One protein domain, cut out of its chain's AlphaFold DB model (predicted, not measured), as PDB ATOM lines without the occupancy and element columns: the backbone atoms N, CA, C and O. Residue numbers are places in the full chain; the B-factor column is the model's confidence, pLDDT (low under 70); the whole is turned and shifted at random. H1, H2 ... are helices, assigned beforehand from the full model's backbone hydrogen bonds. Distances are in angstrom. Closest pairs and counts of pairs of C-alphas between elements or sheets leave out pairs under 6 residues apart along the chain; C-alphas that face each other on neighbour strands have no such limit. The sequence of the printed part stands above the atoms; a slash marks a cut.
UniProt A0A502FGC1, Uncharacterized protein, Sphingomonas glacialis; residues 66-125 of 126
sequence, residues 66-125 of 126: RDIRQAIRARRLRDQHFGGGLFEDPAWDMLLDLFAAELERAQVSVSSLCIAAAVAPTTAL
ATOM      1  N   ARG A  66     197.996 173.765 243.715       95.25
ATOM      2  CA  ARG A  66     199.320 173.851 244.346       95.25
ATOM      3  C   ARG A  66     199.338 173.278 245.766       95.25
ATOM      4  O   ARG A  66     200.346 172.693 246.153       95.25
ATOM      5  N   ASP A  67     198.245 173.426 246.513       95.94
ATOM      6  CA  ASP A  67     198.154 172.988 247.905       95.94
ATOM      7  C   ASP A  67     198.129 171.453 247.947       95.94
ATOM      8  O   ASP A  67     198.848 170.823 248.727       95.94
ATOM      9  N   ILE A  68     197.405 170.838 247.006       96.44
ATOM     10  CA  ILE A  68     197.376 169.383 246.819       96.44
ATOM     11  C   ILE A  68     198.731 168.857 246.337       96.44
ATOM     12  O   ILE A  68     199.263 167.898 246.902       96.44
ATOM     13  N   ARG A  69     199.356 169.515 245.353       94.94
ATOM     14  CA  ARG A  69     200.705 169.151 244.879       94.94
ATOM     15  C   ARG A  69     201.741 169.236 246.009       94.94
ATOM     16  O   ARG A  69     202.626 168.380 246.102       94.94
ATOM     17  N   GLN A  70     201.623 170.223 246.899       95.94
ATOM     18  CA  GLN A  70     202.471 170.343 248.084       95.94
ATOM     19  C   GLN A  70     202.218 169.209 249.086       95.94
ATOM     20  O   GLN A  70     203.184 168.656 249.615       95.94
ATOM     21  N   ALA A  71     200.960 168.816 249.304       94.00
ATOM     22  CA  ALA A  71     200.619 167.679 250.156       94.00
ATOM     23  C   ALA A  71     201.224 166.364 249.629       94.00
ATOM     24  O   ALA A  71     201.872 165.643 250.391       94.00
ATOM     25  N   ILE A  72     201.115 166.088 248.322       92.94
ATOM     26  CA  ILE A  72     201.746 164.918 247.679       92.94
ATOM     27  C   ILE A  72     203.267 164.941 247.892       92.94
ATOM     28  O   ILE A  72     203.868 163.937 248.279       92.94
ATOM     29  N   ARG A  73     203.911 166.100 247.691       92.44
ATOM     30  CA  ARG A  73     205.359 166.245 247.905       92.44
ATOM     31  C   ARG A  73     205.756 165.990 249.359       92.44
ATOM     32  O   ARG A  73     206.756 165.318 249.598       92.44
ATOM     33  N   ALA A  74     204.986 166.505 250.317       92.00
ATOM     34  CA  ALA A  74     205.224 166.273 251.737       92.00
ATOM     35  C   ALA A  74     205.093 164.785 252.095       92.00
ATOM     36  O   ALA A  74     205.912 164.277 252.859       92.00
ATOM     37  N   ARG A  75     204.127 164.064 251.501       89.94
ATOM     38  CA  ARG A  75     204.000 162.608 251.678       89.94
ATOM     39  C   ARG A  75     205.251 161.877 251.198       89.94
ATOM     40  O   ARG A  75     205.867 161.194 252.007       89.94
ATOM     41  N   ARG A  76     205.696 162.138 249.965       86.75
ATOM     42  CA  ARG A  76     206.914 161.534 249.385       86.75
ATOM     43  C   ARG A  76     208.196 161.875 250.146       86.75
ATOM     44  O   ARG A  76     209.169 161.132 250.081       86.75
ATOM     45  N   LEU A  77     208.238 163.022 250.827       89.12
ATOM     46  CA  LEU A  77     209.374 163.391 251.669       89.12
ATOM     47  C   LEU A  77     209.453 162.503 252.918       89.12
ATOM     48  O   LEU A  77     210.553 162.174 253.355       89.12
ATOM     49  N   ARG A  78     208.311 162.069 253.472       88.50
ATOM     50  CA  ARG A  78     208.306 161.107 254.585       88.50
ATOM     51  C   ARG A  78     208.965 159.798 254.161       88.50
ATOM     52  O   ARG A  78     209.833 159.331 254.884       88.50
ATOM     53  N   ASP A  79     208.663 159.295 252.968       83.69
ATOM     54  CA  ASP A  79     209.248 158.046 252.450       83.69
ATOM     55  C   ASP A  79     210.768 158.133 252.212       83.69
ATOM     56  O   ASP A  79     211.456 157.119 252.148       83.69
ATOM     57  N   GLN A  80     211.325 159.343 252.078       83.69
ATOM     58  CA  GLN A  80     212.777 159.547 251.958       83.69
ATOM     59  C   GLN A  80     213.493 159.513 253.313       83.69
ATOM     60  O   GLN A  80     214.681 159.198 253.373       83.69
ATOM     61  N   HIS A  81     212.798 159.878 254.392       85.50
ATOM     62  CA  HIS A  81     213.375 159.974 255.736       85.50
ATOM     63  C   HIS A  81     213.050 158.770 256.619       85.50
ATOM     64  O   HIS A  81     213.825 158.430 257.512       85.50
ATOM     65  N   PHE A  82     211.919 158.126 256.370       78.94
ATOM     66  CA  PHE A  82     211.484 156.901 257.018       78.94
ATOM     67  C   PHE A  82     211.522 155.802 255.957       78.94
ATOM     68  O   PHE A  82     211.095 156.044 254.836       78.94
ATOM     69  N   GLY A  83     212.074 154.626 256.272       73.25
ATOM     70  CA  GLY A  83     212.194 153.539 255.291       73.25
ATOM     71  C   GLY A  83     210.871 153.239 254.567       73.25
ATOM     72  O   GLY A  83     209.796 153.417 255.141       73.25
ATOM     73  N   GLY A  84     210.962 152.793 253.308       76.81
ATOM     74  CA  GLY A  84     209.794 152.484 252.471       76.81
ATOM     75  C   GLY A  84     208.823 151.490 253.123       76.81
ATOM     76  O   GLY A  84     209.212 150.718 254.004       76.81
ATOM     77  N   GLY A  85     207.554 151.516 252.709       75.75
ATOM     78  CA  GLY A  85     206.499 150.658 253.260       75.75
ATOM     79  C   GLY A  85     205.768 151.200 254.491       75.75
ATOM     80  O   GLY A  85     204.707 150.683 254.829       75.75
ATOM     81  N   LEU A  86     206.285 152.231 255.174       79.69
ATOM     82  CA  LEU A  86     205.685 152.697 256.435       79.69
ATOM     83  C   LEU A  86     204.457 153.605 256.244       79.69
ATOM     84  O   LEU A  86     203.565 153.617 257.091       79.69
ATOM     85  N   PHE A  87     204.408 154.373 255.153       77.62
ATOM     86  CA  PHE A  87     203.364 155.377 254.896       77.62
ATOM     87  C   PHE A  87     202.655 155.197 253.549       77.62
ATOM     88  O   PHE A  87     202.028 156.137 253.047       77.62
ATOM     89  N   GLU A  88     202.746 153.998 252.978       82.50
ATOM     90  CA  GLU A  88     202.142 153.669 251.693       82.50
ATOM     91  C   GLU A  88     200.617 153.601 251.831       82.50
ATOM     92  O   GLU A  88     200.071 152.753 252.535       82.50
ATOM     93  N   ASP A  89     199.929 154.516 251.149       89.38
ATOM     94  CA  ASP A  89     198.479 154.475 250.964       89.38
ATOM     95  C   ASP A  89     198.171 154.841 249.508       89.38
ATOM     96  O   ASP A  89     197.903 156.006 249.190       89.38
ATOM     97  N   PRO A  90     198.246 153.853 248.603       88.94
ATOM     98  CA  PRO A  90     198.077 154.102 247.183       88.94
ATOM     99  C   PRO A  90     196.717 154.686 246.822       88.94
ATOM    100  O   PRO A  90     196.632 155.519 245.927       88.94
ATOM    101  N   ALA A  91     195.651 154.265 247.508       91.06
ATOM    102  CA  ALA A  91     194.312 154.778 247.242       91.06
ATOM    103  C   ALA A  91     194.253 156.276 247.552       91.06
ATOM    104  O   ALA A  91     193.748 157.063 246.750       91.06
ATOM    105  N   TRP A  92     194.837 156.688 248.676       93.00
ATOM    106  CA  TRP A  92     194.932 158.098 249.024       93.00
ATOM    107  C   TRP A  92     195.804 158.895 248.050       93.00
ATOM    108  O   TRP A  92     195.431 159.997 247.646       93.00
ATOM    109  N   ASP A  93     196.939 158.342 247.629       92.31
ATOM    110  CA  ASP A  93     197.817 159.015 246.672       92.31
ATOM    111  C   ASP A  93     197.137 159.179 245.294       92.31
ATOM    112  O   ASP A  93     197.282 160.229 244.663       92.31
ATOM    113  N   MET A  94     196.313 158.210 244.868       93.69
ATOM    114  CA  MET A  94     195.465 158.335 243.674       93.69
ATOM    115  C   MET A  94     194.397 159.421 243.826       93.69
ATOM    116  O   MET A  94     194.206 160.219 242.910       93.69
ATOM    117  N   LEU A  95     193.710 159.475 244.972       95.62
ATOM    118  CA  LEU A  95     192.693 160.499 245.235       95.62
ATOM    119  C   LEU A  95     193.291 161.906 245.185       95.62
ATOM    120  O   LEU A  95     192.685 162.808 244.610       95.62
ATOM    121  N   LEU A  96     194.494 162.094 245.732       95.62
ATOM    122  CA  LEU A  96     195.182 163.380 245.673       95.62
ATOM    123  C   LEU A  96     195.591 163.763 244.244       95.62
ATOM    124  O   LEU A  96     195.431 164.925 243.869       95.62
ATOM    125  N   ASP A  97     196.113 162.828 243.443       95.56
ATOM    126  CA  ASP A  97     196.512 163.131 242.060       95.56
ATOM    127  C   ASP A  97     195.296 163.440 241.170       95.56
ATOM    128  O   ASP A  97     195.314 164.414 240.414       95.56
ATOM    129  N   LEU A  98     194.200 162.688 241.331       96.31
ATOM    130  CA  LEU A  98     192.930 162.956 240.649       96.31
ATOM    131  C   LEU A  98     192.331 164.298 241.063       96.31
ATOM    132  O   LEU A  98     191.893 165.055 240.199       96.31
ATOM    133  N   PHE A  99     192.349 164.626 242.355       96.81
ATOM    134  CA  PHE A  99     191.804 165.892 242.836       96.81
ATOM    135  C   PHE A  99     192.624 167.092 242.344       96.81
ATOM    136  O   PHE A  99     192.058 168.097 241.918       96.81
ATOM    137  N   ALA A 100     193.958 166.984 242.317       96.31
ATOM    138  CA  ALA A 100     194.801 168.011 241.705       96.31
ATOM    139  C   ALA A 100     194.469 168.198 240.216       96.31
ATOM    140  O   ALA A 100     194.318 169.331 239.760       96.31
ATOM    141  N   ALA A 101     194.316 167.098 239.473       96.12
ATOM    142  CA  ALA A 101     193.968 167.142 238.058       96.12
ATOM    143  C   ALA A 101     192.566 167.720 237.809       96.12
ATOM    144  O   ALA A 101     192.391 168.492 236.870       96.12
ATOM    145  N   GLU A 102     191.586 167.407 238.660       96.12
ATOM    146  CA  GLU A 102     190.234 167.970 238.587       96.12
ATOM    147  C   GLU A 102     190.259 169.497 238.737       96.12
ATOM    148  O   GLU A 102     189.694 170.211 237.904       96.12
ATOM    149  N   LEU A 103     190.992 170.007 239.734       95.81
ATOM    150  CA  LEU A 103     191.177 171.447 239.934       95.81
ATOM    151  C   LEU A 103     191.940 172.105 238.766       95.81
ATOM    152  O   LEU A 103     191.671 173.254 238.417       95.81
ATOM    153  N   GLU A 104     192.865 171.377 238.134       95.69
ATOM    154  CA  GLU A 104     193.600 171.802 236.931       95.69
ATOM    155  C   GLU A 104     192.779 171.641 235.634       95.69
ATOM    156  O   GLU A 104     193.218 172.084 234.571       95.69
ATOM    157  N   ARG A 105     191.583 171.031 235.700       96.19
ATOM    158  CA  ARG A 105     190.774 170.599 234.542       96.19
ATOM    159  C   ARG A 105     191.555 169.723 233.554       96.19
ATOM    160  O   ARG A 105     191.337 169.781 232.342       96.19
ATOM    161  N   ALA A 106     192.462 168.908 234.074       96.31
ATOM    162  CA  ALA A 106     193.279 167.968 233.326       96.31
ATOM    163  C   ALA A 106     192.690 166.551 233.385       96.31
ATOM    164  O   ALA A 106     192.007 166.170 234.332       96.31
ATOM    165  N   GLN A 107     192.968 165.751 232.357       96.06
ATOM    166  CA  GLN A 107     192.663 164.320 232.346       96.06
ATOM    167  C   GLN A 107     193.905 163.531 232.766       96.06
ATOM    168  O   GLN A 107     195.017 163.858 232.347       96.06
ATOM    169  N   VAL A 108     193.715 162.464 233.542       95.88
ATOM    170  CA  VAL A 108     194.792 161.563 233.977       95.88
ATOM    171  C   VAL A 108     194.534 160.179 233.400       95.88
ATOM    172  O   VAL A 108     193.434 159.640 233.508       95.88
ATOM    173  N   SER A 109     195.547 159.590 232.765       95.56
ATOM    174  CA  SER A 109     195.454 158.202 232.307       95.56
ATOM    175  C   SER A 109     195.633 157.239 233.480       95.56
ATOM    176  O   SER A 109     196.399 157.513 234.403       95.56
ATOM    177  N   VAL A 110     195.008 156.060 233.412       93.81
ATOM    178  CA  VAL A 110     195.153 155.012 234.444       93.81
ATOM    179  C   VAL A 110     196.625 154.649 234.681       93.81
ATOM    180  O   VAL A 110     197.047 154.470 235.819       93.81
ATOM    181  N   SER A 111     197.432 154.605 233.615       94.00
ATOM    182  CA  SER A 111     198.873 154.342 233.713       94.00
ATOM    183  C   SER A 111     199.606 155.434 234.502       94.00
ATOM    184  O   SER A 111     200.357 155.130 235.427       94.00
ATOM    185  N   SER A 112     199.335 156.709 234.197       93.44
ATOM    186  CA  SER A 112     199.913 157.846 234.926       93.44
ATOM    187  C   SER A 112     199.505 157.842 236.397       93.44
ATOM    188  O   SER A 112     200.346 158.081 237.262       93.44
ATOM    189  N   LEU A 113     198.242 157.518 236.681       94.31
ATOM    190  CA  LEU A 113     197.710 157.436 238.038       94.31
ATOM    191  C   LEU A 113     198.423 156.354 238.864       94.31
ATOM    192  O   LEU A 113     198.838 156.600 239.994       94.31
ATOM    193  N   CYS A 114     198.635 155.171 238.280       93.81
ATOM    194  CA  CYS A 114     199.354 154.079 238.942       93.81
ATOM    195  C   CYS A 114     200.813 154.448 239.247       93.81
ATOM    196  O   CYS A 114     201.313 154.128 240.323       93.81
ATOM    197  N   ILE A 115     201.481 155.163 238.332       91.38
ATOM    198  CA  ILE A 115     202.841 155.678 238.553       91.38
ATOM    199  C   ILE A 115     202.848 156.692 239.701       91.38
ATOM    200  O   ILE A 115     203.718 156.627 240.570       91.38
ATOM    201  N   ALA A 116     201.886 157.620 239.729       89.88
ATOM    202  CA  ALA A 116     201.803 158.648 240.761       89.88
ATOM    203  C   ALA A 116     201.631 158.057 242.171       89.88
ATOM    204  O   ALA A 116     202.253 158.570 243.107       89.88
ATOM    205  N   ALA A 117     200.853 156.975 242.275       89.81
ATOM    206  CA  ALA A 117     200.564 156.223 243.496       89.81
ATOM    207  C   ALA A 117     201.542 155.065 243.786       89.81
ATOM    208  O   ALA A 117     201.308 154.288 244.706       89.81
ATOM    209  N   ALA A 118     202.620 154.927 243.002       88.44
ATOM    210  CA  ALA A 118     203.656 153.902 243.167       88.44
ATOM    211  C   ALA A 118     203.137 152.445 243.213       88.44
ATOM    212  O   ALA A 118     203.697 151.600 243.912       88.44
ATOM    213  N   VAL A 119     202.096 152.121 242.436       90.00
ATOM    214  CA  VAL A 119     201.513 150.768 242.377       90.00
ATOM    215  C   VAL A 119     201.558 150.142 240.991       90.00
ATOM    216  O   VAL A 119     201.647 150.815 239.965       90.00
ATOM    217  N   ALA A 120     201.452 148.811 240.960       88.69
ATOM    218  CA  ALA A 120     201.266 148.068 239.722       88.69
ATOM    219  C   ALA A 120     199.917 148.422 239.052       88.69
ATOM    220  O   ALA A 120     198.928 148.645 239.753       88.69
ATOM    221  N   PRO A 121     199.819 148.379 237.708       86.56
ATOM    222  CA  PRO A 121     198.574 148.676 236.987       86.56
ATOM    223  C   PRO A 121     197.376 147.815 237.406       86.56
ATOM    224  O   PRO A 121     196.234 148.259 237.361       86.56
ATOM    225  N   THR A 122     197.628 146.575 237.828       89.12
ATOM    226  CA  THR A 122     196.590 145.638 238.276       89.12
ATOM    227  C   THR A 122     195.906 146.072 239.572       89.12
ATOM    228  O   THR A 122     194.781 145.643 239.816       89.12
ATOM    229  N   THR A 123     196.539 146.931 240.378       85.25
ATOM    230  CA  THR A 123     195.953 147.488 241.605       85.25
ATOM    231  C   THR A 123     194.782 148.421 241.304       85.25
ATOM    232  O   THR A 123     193.832 148.450 242.072       85.25
ATOM    233  N   ALA A 124     194.806 149.137 240.176       78.06
ATOM    234  CA  ALA A 124     193.732 150.058 239.793       78.06
ATOM    235  C   ALA A 124     192.514 149.369 239.145       78.06
ATOM    236  O   ALA A 124     191.506 150.022 238.897       78.06
ATOM    237  N   LEU A 125     192.612 148.076 238.815       78.44
ATOM    238  CA  LEU A 125     191.583 147.330 238.077       78.44
ATOM    239  C   LEU A 125     190.721 146.415 238.962       78.44
ATOM    240  O   LEU A 125     189.906 145.661 238.430       78.44
TER     241      LEU A 125
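This is residues 66 to 125 of the 126 residues of an uncharacterized protein of Sphingomonas glacialis (UniProt A0A502FGC1). Two long helices, H1 and H2, form a hairpin in which H1 meets H2 with residues 66 to 72 alone; short H3 crosses H2, and smaller H4 packs on H3, away from H1. The printed part has 60 residues with four named helices, H1 to H4 in chain order, and no named strand: all helix. It is compact, with a radius of gyration of the C-alphas of 11.7 A, and flat, spanning 33 by 29 by 13 A.

H1, residues 66 to 81, touches H2, residues 90 to 103, at a shallow tilt of 26 degrees, opposite ways; the closest C-alphas, of Ile 68 and Ala 100, are 5.9 A apart. With residues 93 to 98 alone, H2 touches H3, residues 110 to 116, only just about perpendicular at 73 degrees; the closest C-alphas, of Met 94 and Leu 113, are 6.1 A apart. H3 touches H4, residues 121 to 125; the closest C-alphas, of Cys 114 and Pro 121, are 5.8 A apart. H2 and H4 are near each other; H1 is apart from H3 and H4. Every O i to N i+4 pair is within hydrogen-bond range in H2 and H3, but 11 of 12 in H1 and 0 of 1 in H4, where 2 of 2 O i to N i+3 pairs are.

H1 begins at C-alpha 66 (199.320, 173.851, 244.346) and is 22.8 A long; H2 is 20.0 A, H3 9.9 A and H4 7.2 A, ending at C-alpha 125 (191.583, 147.330, 238.077).

The C-alphas farthest apart, of Gly 83 and Arg 105, are 34.4 A apart. The printed part has no cut and no long link, and no printed residue is under 70 in pLDDT.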